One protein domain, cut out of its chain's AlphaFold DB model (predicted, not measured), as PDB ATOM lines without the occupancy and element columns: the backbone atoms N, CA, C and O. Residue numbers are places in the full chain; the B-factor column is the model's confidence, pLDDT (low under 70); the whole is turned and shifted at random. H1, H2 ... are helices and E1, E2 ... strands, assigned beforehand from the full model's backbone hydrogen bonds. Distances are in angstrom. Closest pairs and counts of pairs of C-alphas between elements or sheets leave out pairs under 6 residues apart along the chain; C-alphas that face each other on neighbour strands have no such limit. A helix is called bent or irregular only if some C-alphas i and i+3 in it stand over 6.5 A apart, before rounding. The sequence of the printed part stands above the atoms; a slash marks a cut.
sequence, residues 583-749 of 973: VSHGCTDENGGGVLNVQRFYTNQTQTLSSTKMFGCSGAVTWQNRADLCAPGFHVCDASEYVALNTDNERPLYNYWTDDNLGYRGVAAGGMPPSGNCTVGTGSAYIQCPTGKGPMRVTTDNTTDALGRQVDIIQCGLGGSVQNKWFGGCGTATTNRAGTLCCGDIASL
ATOM      1  N   VAL A 583     -14.620  12.722  86.299       54.19
ATOM      2  CA  VAL A 583     -13.835  11.627  85.710       54.19
ATOM      3  C   VAL A 583     -12.448  11.524  86.357       54.19
ATOM      4  O   VAL A 583     -11.974  10.419  86.614       54.19
ATOM      5  N   SER A 584     -11.816  12.653  86.709       55.28
ATOM      6  CA  SER A 584     -10.484  12.662  87.337       55.28
ATOM      7  C   SER A 584     -10.473  12.178  88.795       55.28
ATOM      8  O   SER A 584      -9.405  11.912  89.340       55.28
ATOM      9  N   HIS A 585     -11.638  12.067  89.443       70.75
ATOM     10  CA  HIS A 585     -11.778  11.672  90.850       70.75
ATOM     11  C   HIS A 585     -12.438  10.300  91.038       70.75
ATOM     12  O   HIS A 585     -12.977  10.014  92.103       70.75
ATOM     13  N   GLY A 586     -12.400   9.441  90.018       83.81
ATOM     14  CA  GLY A 586     -12.855   8.057  90.143       83.81
ATOM     15  C   GLY A 586     -14.364   7.845  90.045       83.81
ATOM     16  O   GLY A 586     -14.811   6.723  90.271       83.81
ATOM     17  N   CYS A 587     -15.144   8.870  89.683       93.56
ATOM     18  CA  CYS A 587     -16.600   8.786  89.574       93.56
ATOM     19  C   CYS A 587     -17.101   9.063  88.153       93.56
ATOM     20  O   CYS A 587     -16.783  10.092  87.558       93.56
ATOM     21  N   THR A 588     -17.981   8.205  87.647       93.19
ATOM     22  CA  THR A 588     -18.726   8.425  86.399       93.19
ATOM     23  C   THR A 588     -20.227   8.331  86.633       93.19
ATOM     24  O   THR A 588     -20.670   7.702  87.584       93.19
ATOM     25  N   ASP A 589     -21.042   9.007  85.834       89.81
ATOM     26  CA  ASP A 589     -22.481   8.778  85.798       89.81
ATOM     27  C   ASP A 589     -22.801   7.517  84.974       89.81
ATOM     28  O   ASP A 589     -21.917   6.888  84.393       89.81
ATOM     29  N   GLU A 590     -24.081   7.142  84.905       83.38
ATOM     30  CA  GLU A 590     -24.529   5.950  84.164       83.38
ATOM     31  C   GLU A 590     -24.248   6.000  82.646       83.38
ATOM     32  O   GLU A 590     -24.352   4.978  81.970       83.38
ATOM     33  N   ASN A 591     -23.880   7.167  82.108       85.62
ATOM     34  CA  ASN A 591     -23.512   7.387  80.710       85.62
ATOM     35  C   ASN A 591     -22.001   7.635  80.522       85.62
ATOM     36  O   ASN A 591     -21.576   7.948  79.409       85.62
ATOM     37  N   GLY A 592     -21.186   7.509  81.575       82.00
ATOM     38  CA  GLY A 592     -19.749   7.794  81.540       82.00
ATOM     39  C   GLY A 592     -19.374   9.276  81.689       82.00
ATOM     40  O   GLY A 592     -18.202   9.614  81.533       82.00
ATOM     41  N   GLY A 593     -20.332  10.164  81.974       86.06
ATOM     42  CA  GLY A 593     -20.100  11.572  82.321       86.06
ATOM     43  C   GLY A 593     -19.633  11.754  83.770       86.06
ATOM     44  O   GLY A 593     -19.507  10.788  84.508       86.06
ATOM     45  N   GLY A 594     -19.353  12.979  84.217       81.62
ATOM     46  CA  GLY A 594     -19.002  13.243  85.621       81.62
ATOM     47  C   GLY A 594     -20.222  13.206  86.557       81.62
ATOM     48  O   GLY A 594     -21.281  13.731  86.222       81.62
ATOM     49  N   VAL A 595     -20.085  12.637  87.762       83.31
ATOM     50  CA  VAL A 595     -21.164  12.651  88.775       83.31
ATOM     51  C   VAL A 595     -21.200  13.989  89.513       83.31
ATOM     52  O   VAL A 595     -20.197  14.421  90.082       83.31
ATOM     53  N   LEU A 596     -22.379  14.614  89.590       75.19
ATOM     54  CA  LEU A 596     -22.625  15.742  90.491       75.19
ATOM     55  C   LEU A 596     -22.626  15.224  91.939       75.19
ATOM     56  O   LEU A 596     -23.403  14.336  92.269       75.19
ATOM     57  N   ASN A 597     -21.802  15.802  92.816       85.12
ATOM     58  CA  ASN A 597     -21.615  15.412  94.225       85.12
ATOM     59  C   ASN A 597     -20.788  14.127  94.427       85.12
ATOM     60  O   ASN A 597     -21.326  13.027  94.581       85.12
ATOM     61  N   VAL A 598     -19.468  14.293  94.494       91.12
ATOM     62  CA  VAL A 598     -18.515  13.262  94.922       91.12
ATOM     63  C   VAL A 598     -18.109  13.542  96.368       91.12
ATOM     64  O   VAL A 598     -17.656  14.641  96.682       91.12
ATOM     65  N   GLN A 599     -18.264  12.565  97.262       91.25
ATOM     66  CA  GLN A 599     -17.701  12.634  98.611       91.25
ATOM     67  C   GLN A 599     -16.316  11.997  98.610       91.25
ATOM     68  O   GLN A 599     -16.165  10.851  98.208       91.25
ATOM     69  N   ARG A 600     -15.298  12.693  99.108       89.62
ATOM     70  CA  ARG A 600     -14.004  12.065  99.384       89.62
ATOM     71  C   ARG A 600     -14.026  11.513 100.801       89.62
ATOM     72  O   ARG A 600     -14.358  12.265 101.707       89.62
ATOM     73  N   PHE A 601     -13.663  10.248 100.975       86.25
ATOM     74  CA  PHE A 601     -13.433   9.687 102.303       86.25
ATOM     75  C   PHE A 601     -11.949   9.833 102.627       86.25
ATOM     76  O   PHE A 601     -11.095   9.357 101.871       86.25
ATOM     77  N   TYR A 602     -11.627  10.564 103.690       68.75
ATOM     78  CA  TYR A 602     -10.234  10.819 104.046       68.75
ATOM     79  C   TYR A 602      -9.608   9.601 104.735       68.75
ATOM     80  O   TYR A 602     -10.080   9.127 105.764       68.75
ATOM     81  N   THR A 603      -8.500   9.131 104.164       56.25
ATOM     82  CA  THR A 603      -7.498   8.321 104.860       56.25
ATOM     83  C   THR A 603      -6.593   9.284 105.628       56.25
ATOM     84  O   THR A 603      -6.147  10.275 105.037       56.25
ATOM     85  N   ASN A 604      -6.300   9.022 106.903       52.53
ATOM     86  CA  ASN A 604      -5.362   9.818 107.705       52.53
ATOM     87  C   ASN A 604      -4.100  10.195 106.890       52.53
ATOM     88  O   ASN A 604      -3.460   9.319 106.309       52.53
ATOM     89  N   GLN A 605      -3.743  11.488 106.830       48.38
ATOM     90  CA  GLN A 605      -2.612  11.988 106.027       48.38
ATOM     91  C   GLN A 605      -1.259  11.367 106.415       48.38
ATOM     92  O   GLN A 605      -0.338  11.388 105.602       48.38
ATOM     93  N   THR A 606      -1.132  10.783 107.612       49.66
ATOM     94  CA  THR A 606       0.078  10.049 108.013       49.66
ATOM     95  C   THR A 606       0.197   8.664 107.371       49.66
ATOM     96  O   THR A 606       1.272   8.071 107.415       49.66
ATOM     97  N   GLN A 607      -0.846   8.154 106.701       45.78
ATOM     98  CA  GLN A 607      -0.708   7.072 105.723       45.78
ATOM     99  C   GLN A 607      -0.200   7.637 104.392       45.78
ATOM    100  O   GLN A 607      -0.864   7.580 103.358       45.78
ATOM    101  N   THR A 608       1.025   8.151 104.399       44.59
ATOM    102  CA  THR A 608       1.736   8.689 103.231       44.59
ATOM    103  C   THR A 608       2.052   7.630 102.155       44.59
ATOM    104  O   THR A 608       2.754   7.929 101.198       44.59
ATOM    105  N   LEU A 609       1.545   6.395 102.286       42.66
ATOM    106  CA  LEU A 609       1.907   5.233 101.461       42.66
ATOM    107  C   LEU A 609       0.722   4.414 100.925       42.66
ATOM    108  O   LEU A 609       0.948   3.455 100.192       42.66
ATOM    109  N   SER A 610      -0.530   4.769 101.230       54.09
ATOM    110  CA  SER A 610      -1.663   4.153 100.529       54.09
ATOM    111  C   SER A 610      -1.922   4.936  99.242       54.09
ATOM    112  O   SER A 610      -2.499   6.027  99.255       54.09
ATOM    113  N   SER A 611      -1.469   4.389  98.113       69.00
ATOM    114  CA  SER A 611      -1.835   4.843  96.763       69.00
ATOM    115  C   SER A 611      -3.345   4.819  96.519       69.00
ATOM    116  O   SER A 611      -3.819   5.443  95.564       69.00
ATOM    117  N   THR A 612      -4.088   4.131  97.385       77.88
ATOM    118  CA  THR A 612      -5.512   3.880  97.255       77.88
ATOM    119  C   THR A 612      -6.325   5.061  97.785       77.88
ATOM    120  O   THR A 612      -6.203   5.476  98.940       77.88
ATOM    121  N   LYS A 613      -7.182   5.627  96.933       87.19
ATOM    122  CA  LYS A 613      -8.185   6.634  97.310       87.19
ATOM    123  C   LYS A 613      -9.571   6.011  97.303       87.19
ATOM    124  O   LYS A 613      -9.832   5.124  96.501       87.19
ATOM    125  N   MET A 614     -10.451   6.524  98.162       94.25
ATOM    126  CA  MET A 614     -11.859   6.142  98.214       94.25
ATOM    127  C   MET A 614     -12.763   7.356  98.000       94.25
ATOM    128  O   MET A 614     -12.630   8.384  98.676       94.25
ATOM    129  N   PHE A 615     -13.715   7.210  97.085       95.25
ATOM    130  CA  PHE A 615     -14.699   8.226  96.735       95.25
ATOM    131  C   PHE A 615     -16.115   7.653  96.815       95.25
ATOM    132  O   PHE A 615     -16.378   6.549  96.360       95.25
ATOM    133  N   GLY A 616     -17.044   8.407  97.388       96.19
ATOM    134  CA  GLY A 616     -18.474   8.151  97.314       96.19
ATOM    135  C   GLY A 616     -19.087   8.881  96.130       96.19
ATOM    136  O   GLY A 616     -19.321  10.089  96.195       96.19
ATOM    137  N   CYS A 617     -19.392   8.147  95.067       96.88
ATOM    138  CA  CYS A 617     -20.047   8.662  93.871       96.88
ATOM    139  C   CYS A 617     -21.568   8.639  94.087       96.88
ATOM    140  O   CYS A 617     -22.173   7.571  94.173       96.88
ATOM    141  N   SER A 618     -22.206   9.806  94.222       94.12
ATOM    142  CA  SER A 618     -23.589   9.921  94.722       94.12
ATOM    143  C   SER A 618     -24.707   9.461  93.773       94.12
ATOM    144  O   SER A 618     -25.867   9.512  94.186       94.12
ATOM    145  N   GLY A 619     -24.393   8.994  92.555       91.94
ATOM    146  CA  GLY A 619     -25.355   8.598  91.512       91.94
ATOM    147  C   GLY A 619     -26.415   7.577  91.958       91.94
ATOM    148  O   GLY A 619     -26.389   7.070  93.070       91.94
ATOM    149  N   ALA A 620     -27.408   7.273  91.120       92.94
ATOM    150  CA  ALA A 620     -28.537   6.421  91.512       92.94
ATOM    151  C   ALA A 620     -28.628   5.152  90.657       92.94
ATOM    152  O   ALA A 620     -29.501   5.037  89.795       92.94
ATOM    153  N   VAL A 621     -27.777   4.170  90.950       94.75
ATOM    154  CA  VAL A 621     -27.726   2.885  90.232       94.75
ATOM    155  C   VAL A 621     -28.228   1.732  91.098       94.75
ATOM    156  O   VAL A 621     -28.251   1.810  92.330       94.75
ATOM    157  N   THR A 622     -28.682   0.654  90.460       94.94
ATOM    158  CA  THR A 622     -28.969  -0.608  91.157       94.94
ATOM    159  C   THR A 622     -27.661  -1.239  91.632       94.94
ATOM    160  O   THR A 622     -26.598  -0.939  91.096       94.94
ATOM    161  N   TRP A 623     -27.718  -2.152  92.605       95.12
ATOM    162  CA  TRP A 623     -26.497  -2.813  93.076       95.12
ATOM    163  C   TRP A 623     -25.767  -3.561  91.951       95.12
ATOM    164  O   TRP A 623     -24.544  -3.547  91.909       95.12
ATOM    165  N   GLN A 624     -26.486  -4.166  91.000       95.69
ATOM    166  CA  GLN A 624     -25.882  -4.830  89.835       95.69
ATOM    167  C   GLN A 624     -25.083  -3.868  88.945       95.69
ATOM    168  O   GLN A 624     -24.089  -4.285  88.363       95.69
ATOM    169  N   ASN A 625     -25.492  -2.601  88.893       96.50
ATOM    170  CA  ASN A 625     -24.908  -1.555  88.054       96.50
ATOM    171  C   ASN A 625     -23.987  -0.621  88.852       96.50
ATOM    172  O   ASN A 625     -23.614   0.446  88.383       96.50
ATOM    173  N   ARG A 626     -23.633  -0.983  90.092       97.00
ATOM    174  CA  ARG A 626     -22.808  -0.138  90.970       97.00
ATOM    175  C   ARG A 626     -21.473   0.247  90.323       97.00
ATOM    176  O   ARG A 626     -21.062   1.395  90.453       97.00
ATOM    177  N   ALA A 627     -20.855  -0.681  89.588       97.00
ATOM    178  CA  ALA A 627     -19.586  -0.468  88.898       97.00
ATOM    179  C   ALA A 627     -19.654   0.620  87.816       97.00
ATOM    180  O   ALA A 627     -18.635   1.247  87.553       97.00
ATOM    181  N   ASP A 628     -20.837   0.902  87.257       96.00
ATOM    182  CA  ASP A 628     -21.021   1.947  86.241       96.00
ATOM    183  C   ASP A 628     -20.728   3.349  86.807       96.00
ATOM    184  O   ASP A 628     -20.430   4.275  86.052       96.00
ATOM    185  N   LEU A 629     -20.786   3.510  88.138       96.31
ATOM    186  CA  LEU A 629     -20.445   4.771  88.794       96.31
ATOM    187  C   LEU A 629     -18.948   4.956  89.074       96.31
ATOM    188  O   LEU A 629     -18.556   6.043  89.499       96.31
ATOM    189  N   CYS A 630     -18.121   3.928  88.871       96.56
ATOM    190  CA  CYS A 630     -16.680   4.022  89.082       96.56
ATOM    191  C   CYS A 630     -15.971   4.296  87.760       96.56
ATOM    192  O   CYS A 630     -16.115   3.545  86.794       96.56
ATOM    193  N   ALA A 631     -15.179   5.368  87.728       94.00
ATOM    194  CA  ALA A 631     -14.415   5.720  86.540       94.00
ATOM    195  C   ALA A 631     -13.388   4.619  86.203       94.00
ATOM    196  O   ALA A 631     -12.936   3.895  87.094       94.00
ATOM    197  N   PRO A 632     -12.956   4.503  84.936       91.62
ATOM    198  CA  PRO A 632     -11.893   3.576  84.559       91.62
ATOM    199  C   PRO A 632     -10.642   3.729  85.442       91.62
ATOM    200  O   PRO A 632     -10.174   4.839  85.678       91.62
ATOM    201  N   GLY A 633     -10.099   2.605  85.922       90.44
ATOM    202  CA  GLY A 633      -8.987   2.584  86.887       90.44
ATOM    203  C   GLY A 633      -9.425   2.565  88.355       90.44
ATOM    204  O   GLY A 633      -8.587   2.413  89.238       90.44
ATOM    205  N   PHE A 634     -10.730   2.658  88.612       94.69
ATOM    206  CA  PHE A 634     -11.331   2.452  89.922       94.69
ATOM    207  C   PHE A 634     -12.213   1.201  89.902       94.69
ATOM    208  O   PHE A 634     -12.830   0.860  88.890       94.69
ATOM    209  N   HIS A 635     -12.283   0.513  91.034       95.81
ATOM    210  CA  HIS A 635     -13.210  -0.579  91.296       95.81
ATOM    211  C   HIS A 635     -14.201  -0.175  92.383       95.81
ATOM    212  O   HIS A 635     -14.045   0.835  93.067       95.81
ATOM    213  N   VAL A 636     -15.254  -0.964  92.543       97.38
ATOM    214  CA  VAL A 636     -16.209  -0.772  93.633       97.38
ATOM    215  C   VAL A 636     -15.540  -1.235  94.919       97.38
ATOM    216  O   VAL A 636     -15.162  -2.398  94.997       97.38
ATOM    217  N   CYS A 637     -15.425  -0.368  95.923       97.12
ATOM    218  CA  CYS A 637     -14.851  -0.747  97.210       97.12
ATOM    219  C   CYS A 637     -15.644  -1.907  97.821       97.12
ATOM    220  O   CYS A 637     -16.877  -1.834  97.944       97.12
ATOM    221  N   ASP A 638     -14.955  -2.941  98.287       96.94
ATOM    222  CA  ASP A 638     -15.556  -3.890  99.210       96.94
ATOM    223  C   ASP A 638     -15.772  -3.238 100.599       96.94
ATOM    224  O   ASP A 638     -15.322  -2.125 100.902       96.94
ATOM    225  N   ALA A 639     -16.550  -3.887 101.458       96.50
ATOM    226  CA  ALA A 639     -16.883  -3.369 102.778       96.50
ATOM    227  C   ALA A 639     -15.657  -3.286 103.698       96.50
ATOM    228  O   ALA A 639     -15.605  -2.423 104.577       96.50
ATOM    229  N   SER A 640     -14.682  -4.179 103.515       95.31
ATOM    230  CA  SER A 640     -13.441  -4.191 104.283       95.31
ATOM    231  C   SER A 640     -12.501  -3.062 103.860       95.31
ATOM    232  O   SER A 640     -11.963  -2.389 104.738       95.31
ATOM    233  N   GLU A 641     -12.402  -2.768 102.561       95.19
ATOM    234  CA  GLU A 641     -11.705  -1.609 102.002       95.19
ATOM    235  C   GLU A 641     -12.310  -0.319 102.534       95.19
ATOM    236  O   GLU A 641     -11.582   0.544 103.014       95.19
ATOM    237  N   TYR A 642     -13.641  -0.207 102.554       95.25
ATOM    238  CA  TYR A 642     -14.290   0.962 103.138       95.25
ATOM    239  C   TYR A 642     -13.943   1.141 104.621       95.25
ATOM    240  O   TYR A 642     -13.625   2.250 105.039       95.25
ATOM    241  N   VAL A 643     -13.947   0.081 105.435       93.94
ATOM    242  CA  VAL A 643     -13.558   0.197 106.854       93.94
ATOM    243  C   VAL A 643     -12.070   0.518 107.017       93.94
ATOM    244  O   VAL A 643     -11.719   1.262 107.934       93.94
ATOM    245  N   ALA A 644     -11.215  -0.035 106.156       91.50
ATOM    246  CA  ALA A 644      -9.773   0.181 106.181       91.50
ATOM    247  C   ALA A 644      -9.390   1.601 105.739       91.50
ATOM    248  O   ALA A 644      -8.499   2.198 106.338       91.50
ATOM    249  N   LEU A 645     -10.072   2.144 104.727       90.06
ATOM    250  CA  LEU A 645      -9.805   3.466 104.160       90.06
ATOM    251  C   LEU A 645     -10.578   4.580 104.883       90.06
ATOM    252  O   LEU A 645     -10.089   5.701 104.959       90.06
ATOM    253  N   ASN A 646     -11.744   4.293 105.472       91.00
ATOM    254  CA  ASN A 646     -12.495   5.239 106.305       91.00
ATOM    255  C   ASN A 646     -12.028   5.190 107.773       91.00
ATOM    256  O   ASN A 646     -12.804   4.894 108.695       91.00
ATOM    257  N   THR A 647     -10.736   5.447 108.000       84.62
ATOM    258  CA  THR A 647     -10.112   5.370 109.334       84.62
ATOM    259  C   THR A 647     -10.729   6.351 110.321       84.62
ATOM    260  O   THR A 647     -10.921   6.012 111.488       84.62
ATOM    261  N   ASP A 648     -11.118   7.524 109.826       78.25
ATOM    262  CA  ASP A 648     -11.650   8.627 110.631       78.25
ATOM    263  C   ASP A 648     -13.142   8.447 110.947       78.25
ATOM    264  O   ASP A 648     -13.768   9.293 111.586       78.25
ATOM    265  N   ASN A 649     -13.718   7.318 110.513       85.50
ATOM    266  CA  ASN A 649     -15.137   7.013 110.632       85.50
ATOM    267  C   ASN A 649     -16.004   8.154 110.078       85.50
ATOM    268  O   ASN A 649     -17.028   8.519 110.665       85.50
ATOM    269  N   GLU A 650     -15.572   8.735 108.957       87.06
ATOM    270  CA  GLU A 650     -16.253   9.826 108.287       87.06
ATOM    271  C   GLU A 650     -17.658   9.382 107.887       87.06
ATOM    272  O   GLU A 650     -17.871   8.320 107.295       87.06
ATOM    273  N   ARG A 651     -18.633  10.212 108.246       89.56
ATOM    274  CA  ARG A 651     -20.040   9.956 107.980       89.56
ATOM    275  C   ARG A 651     -20.338  10.099 106.477       89.56
ATOM    276  O   ARG A 651     -20.062  11.158 105.910       89.56
ATOM    277  N   PRO A 652     -20.995   9.114 105.848       94.38
ATOM    278  CA  PRO A 652     -21.502   9.238 104.484       94.38
ATOM    279  C   PRO A 652     -22.533  10.373 104.348       94.38
ATOM    280  O   PRO A 652     -23.451  10.496 105.163       94.38
ATOM    281  N   LEU A 653     -22.402  11.198 103.306       90.38
ATOM    282  CA  LEU A 653     -23.387  12.218 102.909       90.38
ATOM    283  C   LEU A 653     -24.562  11.616 102.128       90.38
ATOM    284  O   LEU A 653     -25.664  12.163 102.115       90.38
ATOM    285  N   TYR A 654     -24.317  10.470 101.499       95.00
ATOM    286  CA  TYR A 654     -25.249   9.730 100.666       95.00
ATOM    287  C   TYR A 654     -25.205   8.242 101.026       95.00
ATOM    288  O   TYR A 654     -24.279   7.779 101.692       95.00
ATOM    289  N   ASN A 655     -26.199   7.480 100.578       95.62
ATOM    290  CA  ASN A 655     -26.167   6.026 100.666       95.62
ATOM    291  C   ASN A 655     -25.371   5.457  99.484       95.62
ATOM    292  O   ASN A 655     -25.665   5.790  98.333       95.62
ATOM    293  N   TYR A 656     -24.422   4.566  99.759       97.00
ATOM    294  CA  TYR A 656     -23.528   3.974  98.768       97.00
ATOM    295  C   TYR A 656     -23.546   2.443  98.812       97.00
ATOM    296  O   TYR A 656     -23.661   1.822  99.873       97.00
ATOM    297  N   TRP A 657     -23.406   1.832  97.642       97.38
ATOM    298  CA  TRP A 657     -23.116   0.420  97.468       97.38
ATOM    299  C   TRP A 657     -21.642   0.127  97.748       97.38
ATOM    300  O   TRP A 657     -20.766   0.901  97.359       97.38
ATOM    301  N   THR A 658     -21.400  -1.025  98.366       97.12
ATOM    302  CA  THR A 658     -20.108  -1.725  98.372       97.12
ATOM    303  C   THR A 658     -20.170  -2.905  97.405       97.12
ATOM    304  O   THR A 658     -21.255  -3.286  96.943       97.12
ATOM    305  N   ASP A 659     -19.023  -3.520  97.125       97.38
ATOM    306  CA  ASP A 659     -18.954  -4.685  96.240       97.38
ATOM    307  C   ASP A 659     -19.503  -5.967  96.876       97.38
ATOM    308  O   ASP A 659     -19.964  -6.876  96.187       97.38
ATOM    309  N   ASP A 660     -19.542  -6.007  98.206       96.62
ATOM    310  CA  ASP A 660     -20.103  -7.116  98.965       96.62
ATOM    311  C   ASP A 660     -21.633  -7.194  98.892       96.62
ATOM    312  O   ASP A 660     -22.352  -6.215  99.102       96.62
ATOM    313  N   ASN A 661     -22.152  -8.416  98.737       95.31
ATOM    314  CA  ASN A 661     -23.563  -8.719  98.984       95.31
ATOM    315  C   ASN A 661     -23.827  -8.846 100.500       95.31
ATOM    316  O   ASN A 661     -24.031  -9.941 101.039       95.31
ATOM    317  N   LEU A 662     -23.738  -7.711 101.197       95.69
ATOM    318  CA  LEU A 662     -23.851  -7.625 102.649       95.69
ATOM    319  C   LEU A 662     -25.262  -7.986 103.133       95.69
ATOM    320  O   LEU A 662     -26.259  -7.397 102.711       95.69
ATOM    321  N   GLY A 663     -25.329  -8.917 104.082       94.62
ATOM    322  CA  GLY A 663     -26.494  -9.147 104.931       94.62
ATOM    323  C   GLY A 663     -26.308  -8.511 106.309       94.62
ATOM    324  O   GLY A 663     -25.261  -7.942 106.615       94.62
ATOM    325  N   TYR A 664     -27.312  -8.642 107.171       92.06
ATOM    326  CA  TYR A 664     -27.270  -8.151 108.548       92.06
ATOM    327  C   TYR A 664     -27.448  -9.279 109.561       92.06
ATOM    328  O   TYR A 664     -28.086 -10.301 109.308       92.06
ATOM    329  N   ARG A 665     -26.902  -9.082 110.755       89.94
ATOM    330  CA  ARG A 665     -27.094  -9.943 111.915       89.94
ATOM    331  C   ARG A 665     -27.453  -9.063 113.108       89.94
ATOM    332  O   ARG A 665     -26.754  -8.104 113.425       89.94
ATOM    333  N   GLY A 666     -28.572  -9.391 113.743       75.50
ATOM    334  CA  GLY A 666     -29.136  -8.680 114.885       75.50
ATOM    335  C   GLY A 666     -29.638  -9.655 115.944       75.50
ATOM    336  O   GLY A 666     -29.908 -10.816 115.644       75.50
ATOM    337  N   VAL A 667     -29.758  -9.193 117.188       63.03
ATOM    338  CA  VAL A 667     -30.075 -10.027 118.365       63.03
ATOM    339  C   VAL A 667     -31.514 -10.573 118.424       63.03
ATOM    340  O   VAL A 667     -31.804 -11.396 119.288       63.03
ATOM    341  N   ALA A 668     -32.415 -10.186 117.516       56.97
ATOM    342  CA  ALA A 668     -33.802 -10.656 117.523       56.97
ATOM    343  C   ALA A 668     -34.049 -11.739 116.458       56.97
ATOM    344  O   ALA A 668     -33.979 -11.480 115.256       56.97
ATOM    345  N   ALA A 669     -34.388 -12.952 116.901       56.41
ATOM    346  CA  ALA A 669     -34.830 -14.038 116.031       56.41
ATOM    347  C   ALA A 669     -36.132 -13.644 115.300       56.41
ATOM    348  O   ALA A 669     -37.217 -13.730 115.868       56.41
ATOM    349  N   GLY A 670     -36.015 -13.196 114.045       61.12
ATOM    350  CA  GLY A 670     -37.145 -12.996 113.126       61.12
ATOM    351  C   GLY A 670     -37.540 -11.550 112.794       61.12
ATOM    352  O   GLY A 670     -38.535 -11.373 112.095       61.12
ATOM    353  N   GLY A 671     -36.795 -10.528 113.237       69.75
ATOM    354  CA  GLY A 671     -37.080  -9.113 112.930       69.75
ATOM    355  C   GLY A 671     -35.856  -8.322 112.454       69.75
ATOM    356  O   GLY A 671     -34.720  -8.766 112.629       69.75
ATOM    357  N   MET A 672     -36.074  -7.148 111.846       72.06
ATOM    358  CA  MET A 672     -34.983  -6.193 111.605       72.06
ATOM    359  C   MET A 672     -34.430  -5.697 112.954       72.06
ATOM    360  O   MET A 672     -35.226  -5.363 113.835       72.06
ATOM    361  N   PRO A 673     -33.101  -5.655 113.151       76.00
ATOM    362  CA  PRO A 673     -32.521  -5.069 114.351       76.00
ATOM    363  C   PRO A 673     -32.790  -3.561 114.426       76.00
ATOM    364  O   PRO A 673     -32.876  -2.908 113.385       76.00
ATOM    365  N   PRO A 674     -32.870  -2.989 115.641       80.69
ATOM    366  CA  PRO A 674     -32.851  -1.543 115.799       80.69
ATOM    367  C   PRO A 674     -31.505  -0.970 115.325       80.69
ATOM    368  O   PRO A 674     -30.459  -1.615 115.467       80.69
ATOM    369  N   SER A 675     -31.539   0.249 114.784       83.75
ATOM    370  CA  SER A 675     -30.347   1.014 114.400       83.75
ATOM    371  C   SER A 675     -29.318   1.078 115.533       83.75
ATOM    372  O   SER A 675     -29.683   1.163 116.705       83.75
ATOM    373  N   GLY A 676     -28.029   1.019 115.190       82.38
ATOM    374  CA  GLY A 676     -26.930   1.066 116.164       82.38
ATOM    375  C   GLY A 676     -26.654  -0.240 116.925       82.38
ATOM    376  O   GLY A 676     -25.670  -0.311 117.653       82.38
ATOM    377  N   ASN A 677     -27.478  -1.286 116.769       84.94
ATOM    378  CA  ASN A 677     -27.287  -2.582 117.440       84.94
ATOM    379  C   ASN A 677     -27.335  -3.759 116.450       84.94
ATOM    380  O   ASN A 677     -28.061  -4.746 116.616       84.94
ATOM    381  N   CYS A 678     -26.578  -3.614 115.368       88.56
ATOM    382  CA  CYS A 678     -26.500  -4.562 114.270       88.56
ATOM    383  C   CYS A 678     -25.068  -4.679 113.758       88.56
ATOM    384  O   CYS A 678     -24.262  -3.754 113.864       88.56
ATOM    385  N   THR A 679     -24.770  -5.826 113.160       92.62
ATOM    386  CA  THR A 679     -23.524  -6.046 112.432       92.62
ATOM    387  C   THR A 679     -23.833  -6.553 111.030       92.62
ATOM    388  O   THR A 679     -24.770  -7.332 110.845       92.62
ATOM    389  N   VAL A 680     -23.092  -6.085 110.034       94.44
ATOM    390  CA  VAL A 680     -23.209  -6.507 108.639       94.44
ATOM    391  C   VAL A 680     -22.046  -7.399 108.248       94.44
ATOM    392  O   VAL A 680     -20.978  -7.366 108.857       94.44
ATOM    393  N   GLY A 681     -22.252  -8.213 107.228       95.19
ATOM    394  CA  GLY A 681     -21.218  -9.086 106.704       95.19
ATOM    395  C   GLY A 681     -21.761 -10.011 105.631       95.19
ATOM    396  O   GLY A 681     -22.940  -9.970 105.271       95.19
ATOM    397  N   THR A 682     -20.880 -10.853 105.117       94.62
ATOM    398  CA  THR A 682     -21.196 -11.849 104.098       94.62
ATOM    399  C   THR A 682     -21.300 -13.245 104.720       94.62
ATOM    400  O   THR A 682     -20.860 -13.497 105.844       94.62
ATOM    401  N   GLY A 683     -21.918 -14.180 103.995       93.50
ATOM    402  CA  GLY A 683     -22.049 -15.577 104.417       93.50
ATOM    403  C   GLY A 683     -23.382 -15.926 105.084       93.50
ATOM    404  O   GLY A 683     -24.228 -15.078 105.359       93.50
ATOM    405  N   SER A 684     -23.579 -17.221 105.341       92.88
ATOM    406  CA  SER A 684     -24.869 -17.790 105.768       92.88
ATOM    407  C   SER A 684     -25.310 -17.398 107.182       92.88
ATOM    408  O   SER A 684     -26.455 -17.644 107.550       92.88
ATOM    409  N   ALA A 685     -24.415 -16.816 107.984       91.81
ATOM    410  CA  ALA A 685     -24.730 -16.309 109.319       91.81
ATOM    411  C   ALA A 685     -25.437 -14.940 109.299       91.81
ATOM    412  O   ALA A 685     -25.944 -14.505 110.335       91.81
ATOM    413  N   TYR A 686     -25.459 -14.269 108.143       92.94
ATOM    414  CA  TYR A 686     -26.087 -12.968 107.948       92.94
ATOM    415  C   TYR A 686     -27.377 -13.125 107.144       92.94
ATOM    416  O   TYR A 686     -27.423 -13.800 106.114       92.94
ATOM    417  N   ILE A 687     -28.439 -12.488 107.628       92.00
ATOM    418  CA  ILE A 687     -29.743 -12.459 106.976       92.00
ATOM    419  C   ILE A 687     -29.639 -11.513 105.784       92.00
ATOM    420  O   ILE A 687     -29.301 -10.338 105.928       92.00
ATOM    421  N   GLN A 688     -29.909 -12.047 104.597       93.31
ATOM    422  CA  GLN A 688     -29.926 -11.267 103.369       93.31
ATOM    423  C   GLN A 688     -31.134 -10.334 103.348       93.31
ATOM    424  O   GLN A 688     -32.206 -10.657 103.868       93.31
ATOM    425  N   CYS A 689     -30.961  -9.183 102.714       91.25
ATOM    426  CA  CYS A 689     -32.051  -8.250 102.511       91.25
ATOM    427  C   CYS A 689     -33.199  -8.870 101.699       91.25
ATOM    428  O   CYS A 689     -32.945  -9.706 100.823       91.25
ATOM    429  N   PRO A 690     -34.465  -8.474 101.951       89.38
ATOM    430  CA  PRO A 690     -35.591  -8.990 101.185       89.38
ATOM    431  C   PRO A 690     -35.389  -8.783  99.682       89.38
ATOM    432  O   PRO A 690     -34.849  -7.763  99.245       89.38
ATOM    433  N   THR A 691     -35.846  -9.749  98.885       88.19
ATOM    434  CA  THR A 691     -35.722  -9.709  97.426       88.19
ATOM    435  C   THR A 691     -36.229  -8.374  96.871       88.19
ATOM    436  O   THR A 691     -37.333  -7.940  97.192       88.19
ATOM    437  N   GLY A 692     -35.412  -7.720  96.041       84.94
ATOM    438  CA  GLY A 692     -35.736  -6.429  95.424       84.94
ATOM    439  C   GLY A 692     -35.300  -5.185  96.208       84.94
ATOM    440  O   GLY A 692     -35.461  -4.088  95.687       84.94
ATOM    441  N   LYS A 693     -34.720  -5.326  97.409       88.38
ATOM    442  CA  LYS A 693     -34.202  -4.197  98.212       88.38
ATOM    443  C   LYS A 693     -32.689  -3.939  98.069       88.38
ATOM    444  O   LYS A 693     -32.194  -2.925  98.566       88.38
ATOM    445  N   GLY A 694     -31.981  -4.843  97.384       88.62
ATOM    446  CA  GLY A 694     -30.515  -4.851  97.293       88.62
ATOM    447  C   GLY A 694     -29.850  -5.241  98.622       88.62
ATOM    448  O   GLY A 694     -30.566  -5.436  99.604       88.62
ATOM    449  N   PRO A 695     -28.517  -5.402  98.666       92.94
ATOM    450  CA  PRO A 695     -27.786  -5.685  99.904       92.94
ATOM    451  C   PRO A 695     -27.820  -4.512 100.893       92.94
ATOM    452  O   PRO A 695     -28.369  -3.443 100.610       92.94
ATOM    453  N   MET A 696     -27.227  -4.714 102.070       91.94
ATOM    454  CA  MET A 696     -26.933  -3.619 103.000       91.94
ATOM    455  C   MET A 696     -25.978  -2.606 102.345       91.94
ATOM    456  O   MET A 696     -25.175  -2.954 101.477       91.94
ATOM    457  N   ARG A 697     -26.078  -1.345 102.762       94.56
ATOM    458  CA  ARG A 697     -25.360  -0.195 102.195       94.56
ATOM    459  C   ARG A 697     -24.398   0.401 103.207       94.56
ATOM    460  O   ARG A 697     -24.521   0.162 104.405       94.56
ATOM    461  N   VAL A 698     -23.509   1.261 102.734       96.00
ATOM    462  CA  VAL A 698     -22.945   2.331 103.559       96.00
ATOM    463  C   VAL A 698     -23.945   3.487 103.528       96.00
ATOM    464  O   VAL A 698     -24.438   3.856 102.467       96.00
ATOM    465  N   THR A 699     -24.327   4.001 104.689       95.06
ATOM    466  CA  THR A 699     -25.506   4.858 104.858       95.06
ATOM    467  C   THR A 699     -25.192   6.131 105.612       95.06
ATOM    468  O   THR A 699     -24.262   6.184 106.414       95.06
ATOM    469  N   THR A 700     -26.009   7.153 105.388       91.94
ATOM    470  CA  THR A 700     -25.982   8.347 106.236       91.94
ATOM    471  C   THR A 700     -26.391   8.002 107.680       91.94
ATOM    472  O   THR A 700     -26.835   6.894 107.979       91.94
ATOM    473  N   ASP A 701     -26.281   8.951 108.605       85.75
ATOM    474  CA  ASP A 701     -26.824   8.804 109.967       85.75
ATOM    475  C   ASP A 701     -28.356   8.902 110.035       85.75
ATOM    476  O   ASP A 701     -28.923   8.877 111.127       85.75
ATOM    477  N   ASN A 702     -29.013   9.041 108.887       85.75
ATOM    478  CA  ASN A 702     -30.449   9.106 108.749       85.75
ATOM    479  C   ASN A 702     -30.934   7.983 107.827       85.75
ATOM    480  O   ASN A 702     -30.222   7.510 106.937       85.75
ATOM    481  N   THR A 703     -32.180   7.566 108.017       87.38
ATOM    482  CA  THR A 703     -32.821   6.551 107.176       87.38
ATOM    483  C   THR A 703     -33.102   7.057 105.769       87.38
ATOM    484  O   THR A 703     -33.385   6.250 104.899       87.38
ATOM    485  N   THR A 704     -33.023   8.363 105.513       92.31
ATOM    486  CA  THR A 704     -33.183   8.968 104.185       92.31
ATOM    487  C   THR A 704     -31.986   9.856 103.891       92.31
ATOM    488  O   THR A 704     -31.667  10.730 104.697       92.31
ATOM    489  N   ASP A 705     -31.332   9.642 102.752       92.44
ATOM    490  CA  ASP A 705     -30.236  10.511 102.324       92.44
ATOM    491  C   ASP A 705     -30.709  11.740 101.538       92.44
ATOM    492  O   ASP A 705     -31.896  11.921 101.263       92.44
ATOM    493  N   ALA A 706     -29.754  12.581 101.142       87.00
ATOM    494  CA  ALA A 706     -30.006  13.835 100.445       87.00
ATOM    495  C   ALA A 706     -30.637  13.728  99.055       87.00
ATOM    496  O   ALA A 706     -31.153  14.723  98.551       87.00
ATOM    497  N   LEU A 707     -30.661  12.534  98.459       88.38
ATOM    498  CA  LEU A 707     -31.367  12.271  97.204       88.38
ATOM    499  C   LEU A 707     -32.706  11.553  97.441       88.38
ATOM    500  O   LEU A 707     -33.280  10.987  96.512       88.38
ATOM    501  N   GLY A 708     -33.197  11.530  98.684       91.00
ATOM    502  CA  GLY A 708     -34.452  10.881  99.057       91.00
ATOM    503  C   GLY A 708     -34.372   9.352  99.105       91.00
ATOM    504  O   GLY A 708     -35.406   8.683  99.141       91.00
ATOM    505  N   ARG A 709     -33.172   8.755  99.092       91.00
ATOM    506  CA  ARG A 709     -33.022   7.293  99.103       91.00
ATOM    507  C   ARG A 709     -33.135   6.780 100.525       91.00
ATOM    508  O   ARG A 709     -32.345   7.152 101.388       91.00
ATOM    509  N   GLN A 710     -34.096   5.890 100.736       91.88
ATOM    510  CA  GLN A 710     -34.435   5.380 102.057       91.88
ATOM    511  C   GLN A 710     -33.794   4.020 102.360       91.88
ATOM    512  O   GLN A 710     -33.694   3.173 101.464       91.88
ATOM    513  N   VAL A 711     -33.414   3.811 103.621       91.69
ATOM    514  CA  VAL A 711     -32.910   2.570 104.221       91.69
ATOM    515  C   VAL A 711     -33.620   2.311 105.550       91.69
ATOM    516  O   VAL A 711     -33.917   3.239 106.297       91.69
ATOM    517  N   ASP A 712     -33.880   1.042 105.862       87.94
ATOM    518  CA  ASP A 712     -34.691   0.677 107.039       87.94
ATOM    519  C   ASP A 712     -33.875   0.551 108.349       87.94
ATOM    520  O   ASP A 712     -34.440   0.519 109.439       87.94
ATOM    521  N   ILE A 713     -32.544   0.453 108.256       87.12
ATOM    522  CA  ILE A 713     -31.609   0.265 109.382       87.12
ATOM    523  C   ILE A 713     -30.429   1.215 109.155       87.12
ATOM    524  O   ILE A 713     -30.072   1.472 108.012       87.12
ATOM    525  N   ILE A 714     -29.794   1.732 110.198       90.44
ATOM    526  CA  ILE A 714     -28.559   2.523 110.075       90.44
ATOM    527  C   ILE A 714     -27.598   2.191 111.222       90.44
ATOM    528  O   ILE A 714     -27.986   1.574 112.219       90.44
ATOM    529  N   GLN A 715     -26.355   2.650 111.095       90.00
ATOM    530  CA  GLN A 715     -25.332   2.620 112.146       90.00
ATOM    531  C   GLN A 715     -24.881   1.213 112.598       90.00
ATOM    532  O   GLN A 715     -24.549   0.999 113.762       90.00
ATOM    533  N   CYS A 716     -24.851   0.239 111.691       92.06
ATOM    534  CA  CYS A 716     -24.280  -1.084 111.934       92.06
ATOM    535  C   CYS A 716     -22.739  -1.079 111.832       92.06
ATOM    536  O   CYS A 716     -22.142  -0.282 111.099       92.06
ATOM    537  N   GLY A 717     -22.091  -2.012 112.535       91.94
ATOM    538  CA  GLY A 717     -20.668  -2.334 112.343       91.94
ATOM    539  C   GLY A 717     -20.443  -3.470 111.338       91.94
ATOM    540  O   GLY A 717     -21.404  -4.081 110.883       91.94
ATOM    541  N   LEU A 718     -19.189  -3.781 110.996       94.56
ATOM    542  CA  LEU A 718     -18.813  -4.854 110.056       94.56
ATOM    543  C   LEU A 718     -18.277  -6.095 110.795       94.56
ATOM    544  O   LEU A 718     -17.557  -5.972 111.787       94.56
ATOM    545  N   GLY A 719     -18.586  -7.297 110.304       90.00
ATOM    546  CA  GLY A 719     -17.871  -8.532 110.648       90.00
ATOM    547  C   GLY A 719     -18.019  -9.005 112.098       90.00
ATOM    548  O   GLY A 719     -17.092  -9.583 112.655       90.00
ATOM    549  N   GLY A 720     -19.160  -8.759 112.740       84.25
ATOM    550  CA  GLY A 720     -19.376  -9.050 114.161       84.25
ATOM    551  C   GLY A 720     -19.059  -7.881 115.095       84.25
ATOM    552  O   GLY A 720     -19.442  -7.931 116.263       84.25
ATOM    553  N   SER A 721     -18.417  -6.817 114.599       83.62
ATOM    554  CA  SER A 721     -18.249  -5.581 115.361       83.62
ATOM    555  C   SER A 721     -19.581  -4.842 115.478       83.62
ATOM    556  O   SER A 721     -20.331  -4.731 114.505       83.62
ATOM    557  N   VAL A 722     -19.853  -4.325 116.677       75.94
ATOM    558  CA  VAL A 722     -20.950  -3.381 116.952       75.94
ATOM    559  C   VAL A 722     -20.503  -1.926 116.823       75.94
ATOM    560  O   VAL A 722     -21.325  -1.023 116.923       75.94
ATOM    561  N   GLN A 723     -19.205  -1.674 116.616       82.06
ATOM    562  CA  GLN A 723     -18.716  -0.318 116.411       82.06
ATOM    563  C   GLN A 723     -19.313   0.227 115.114       82.06
ATOM    564  O   GLN A 723     -19.098  -0.345 114.045       82.06
ATOM    565  N   ASN A 724     -20.057   1.328 115.219       85.00
ATOM    566  CA  ASN A 724     -20.694   1.977 114.082       85.00
ATOM    567  C   ASN A 724     -19.645   2.331 113.015       85.00
ATOM    568  O   ASN A 724     -18.763   3.155 113.263       85.00
ATOM    569  N   LYS A 725     -19.777   1.713 111.839       89.69
ATOM    570  CA  LYS A 725     -19.013   2.032 110.626       89.69
ATOM    571  C   LYS A 725     -19.927   2.562 109.521       89.69
ATOM    572  O   LYS A 725     -19.602   2.492 108.348       89.69
ATOM    573  N   TRP A 726     -21.087   3.090 109.890       94.12
ATOM    574  CA  TRP A 726     -22.101   3.644 108.997       94.12
ATOM    575  C   TRP A 726     -22.720   2.638 108.030       94.12
ATOM    576  O   TRP A 726     -23.374   3.042 107.073       94.12
ATOM    577  N   PHE A 727     -22.591   1.334 108.273       94.69
ATOM    578  CA  PHE A 727     -23.358   0.365 107.498       94.69
ATOM    579  C   PHE A 727     -24.838   0.441 107.868       94.69
ATOM    580  O   PHE A 727     -25.201   0.717 109.010       94.69
ATOM    581  N   GLY A 728     -25.710   0.183 106.910       86.69
ATOM    582  CA  GLY A 728     -27.142   0.322 107.091       86.69
ATOM    583  C   GLY A 728     -27.952  -0.504 106.106       86.69
ATOM    584  O   GLY A 728     -27.431  -1.222 105.259       86.69
ATOM    585  N   GLY A 729     -29.252  -0.437 106.330       75.50
ATOM    586  CA  GLY A 729     -30.310  -1.343 105.935       75.50
ATOM    587  C   GLY A 729     -30.462  -1.570 104.447       75.50
ATOM    588  O   GLY A 729     -29.975  -0.830 103.594       75.50
ATOM    589  N   CYS A 730     -31.268  -2.583 104.175       82.06
ATOM    590  CA  CYS A 730     -31.877  -2.832 102.886       82.06
ATOM    591  C   CYS A 730     -32.606  -1.570 102.406       82.06
ATOM    592  O   CYS A 730     -33.252  -0.887 103.208       82.06
ATOM    593  N   GLY A 731     -32.547  -1.279 101.105       81.75
ATOM    594  CA  GLY A 731     -33.368  -0.212 100.538       81.75
ATOM    595  C   GLY A 731     -34.856  -0.469 100.781       81.75
ATOM    596  O   GLY A 731     -35.281  -1.603 101.002       81.75
ATOM    597  N   THR A 732     -35.696   0.552 100.705       82.75
ATOM    598  CA  THR A 732     -37.142   0.306 100.616       82.75
ATOM    599  C   THR A 732     -37.485  -0.268  99.235       82.75
ATOM    600  O   THR A 732     -36.674  -0.218  98.307       82.75
ATOM    601  N   ALA A 733     -38.695  -0.811  99.061       75.00
ATOM    602  CA  ALA A 733     -39.123  -1.331  97.756       75.00
ATOM    603  C   ALA A 733     -39.081  -0.260  96.643       75.00
ATOM    604  O   ALA A 733     -38.928  -0.594  95.471       75.00
ATOM    605  N   THR A 734     -39.191   1.020  97.007       78.56
ATOM    606  CA  THR A 734     -39.159   2.164  96.089       78.56
ATOM    607  C   THR A 734     -37.758   2.750  95.905       78.56
ATOM    608  O   THR A 734     -37.532   3.466  94.935       78.56
ATOM    609  N   THR A 735     -36.796   2.431  96.779       81.94
ATOM    610  CA  THR A 735     -35.458   3.046  96.796       81.94
ATOM    611  C   THR A 735     -34.326   2.037  96.604       81.94
ATOM    612  O   THR A 735     -33.263   2.177  97.206       81.94
ATOM    613  N   ASN A 736     -34.486   1.036  95.728       89.38
ATOM    614  CA  ASN A 736     -33.424   0.073  95.367       89.38
ATOM    615  C   ASN A 736     -32.321   0.662  94.449       89.38
ATOM    616  O   ASN A 736     -31.799   0.003  93.550       89.38
ATOM    617  N   ARG A 737     -31.990   1.937  94.650       93.75
ATOM    618  CA  ARG A 737     -30.885   2.638  94.004       93.75
ATOM    619  C   ARG A 737     -30.055   3.334  95.077       93.75
ATOM    620  O   ARG A 737     -30.613   3.762  96.090       93.75
ATOM    621  N   ALA A 738     -28.751   3.419  94.865       95.06
ATOM    622  CA  ALA A 738     -27.789   4.096  95.730       95.06
ATOM    623  C   ALA A 738     -26.599   4.574  94.887       95.06
ATOM    624  O   ALA A 738     -26.513   4.228  93.705       95.06
ATOM    625  N   GLY A 739     -25.729   5.373  95.502       96.56
ATOM    626  CA  GLY A 739     -24.417   5.694  94.955       96.56
ATOM    627  C   GLY A 739     -23.487   4.495  95.041       96.56
ATOM    628  O   GLY A 739     -23.903   3.414  95.454       96.56
ATOM    629  N   THR A 740     -22.217   4.692  94.726       97.50
ATOM    630  CA  THR A 740     -21.197   3.641  94.804       97.50
ATOM    631  C   THR A 740     -19.958   4.173  95.509       97.50
ATOM    632  O   THR A 740     -19.575   5.321  95.288       97.50
ATOM    633  N   LEU A 741     -19.342   3.357  96.367       97.38
ATOM    634  CA  LEU A 741     -17.986   3.617  96.846       97.38
ATOM    635  C   LEU A 741     -16.989   3.107  95.806       97.38
ATOM    636  O   LEU A 741     -16.996   1.919  95.497       97.38
ATOM    637  N   CYS A 742     -16.154   3.994  95.280       97.19
ATOM    638  CA  CYS A 742     -15.146   3.688  94.275       97.19
ATOM    639  C   CYS A 742     -13.746   3.828  94.877       97.19
ATOM    640  O   CYS A 742     -13.384   4.887  95.399       97.19
ATOM    641  N   CYS A 743     -12.984   2.741  94.818       95.62
ATOM    642  CA  CYS A 743     -11.625   2.610  95.317       95.62
ATOM    643  C   CYS A 743     -10.674   2.477  94.132       95.62
ATOM    644  O   CYS A 743     -11.021   1.880  93.120       95.62
ATOM    645  N   GLY A 744      -9.485   3.061  94.212       91.56
ATOM    646  CA  GLY A 744      -8.514   2.941  93.128       91.56
ATOM    647  C   GLY A 744      -7.131   3.403  93.537       91.56
ATOM    648  O   GLY A 744      -6.987   4.355  94.309       91.56
ATOM    649  N   ASP A 745      -6.117   2.723  93.006       79.69
ATOM    650  CA  ASP A 745      -4.722   3.116  93.146       79.69
ATOM    651  C   ASP A 745      -4.368   4.157  92.088       79.69
ATOM    652  O   ASP A 745      -4.392   3.869  90.889       79.69
ATOM    653  N   ILE A 746      -3.949   5.349  92.526       64.94
ATOM    654  CA  ILE A 746      -3.505   6.428  91.622       64.94
ATOM    655  C   ILE A 746      -2.382   5.939  90.689       64.94
ATOM    656  O   ILE A 746      -2.308   6.359  89.538       64.94
ATOM    657  N   ALA A 747      -1.546   5.005  91.156       60.41
ATOM    658  CA  ALA A 747      -0.443   4.431  90.386       60.41
ATOM    659  C   ALA A 747      -0.885   3.605  89.159       60.41
ATOM    660  O   ALA A 747      -0.063   3.323  88.292       60.41
ATOM    661  N   SER A 748      -2.160   3.208  89.081       57.16
ATOM    662  CA  SER A 748      -2.701   2.375  87.999       57.16
ATOM    663  C   SER A 748      -3.428   3.158  86.902       57.16
ATOM    664  O   SER A 748      -3.833   2.567  85.899       57.16
ATOM    665  N   LEU A 749      -3.577   4.481  87.050       57.50
ATOM    666  CA  LEU A 749      -4.211   5.302  86.025       57.50
ATOM    667  C   LEU A 749      -3.312   5.359  84.777       57.50
ATOM    668  O   LEU A 749      -2.155   5.778  84.881       57.50
TER     669      LEU A 749
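What this domain is: This is residues 583 to 749 of the 973 residues of the protein "Beta-lactamase domain-containing protein" of Polyangium fumosum (UniProt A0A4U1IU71). Little of this domain is regular structure: an antiparallel sheet, E1-E2-E5, with H1 and H2 on opposite faces, and beyond it the small hairpin E3-E4 among long loops. The printed part has 167 residues, 44 in named elements, class mixed; the order is E1, E2, H1, H2, E3, E4, E5. It is compact, radius of gyration of the C-alphas 14.9 A, spans 47 by 35 by 27 A.

How they stand to each other: E1, residues 598 to 601, and E2, residues 612 to 621, form an antiparallel hairpin; N 599 and O 616 are 2.9 A apart. H1, residues 623 to 629, is irregular, C-alphas 624 and 627 being 7.7 A apart; 0 of 3 O i to N i+4 pairs and 3 of 4 O i to N i+3 pairs are within hydrogen-bond range. In H2, residues 639 to 645, every O i to N i+4 pair is. E3, residues 663 to 666, and E4, residues 678 to 681, form an antiparallel hairpin; N 665 and O 679 are 2.8 A apart. E5, residues 738 to 745, is antiparallel to E2; N 617 and O 740 are 2.8 A apart.

Where its parts are: E2 measures 23.3 A and E5 23.2 A. E1 begins at C-alpha 598 (-18.515, 13.262, 94.922); E5 ends at C-alpha 745 (-4.722, 3.116, 93.146).

The domain as a whole: The printed part has no cut. The link E4 to E5, 56 residues, is long. Residues 583 to 584, 602 to 611, 667 to 671 and 746 to 749 have pLDDT under 70.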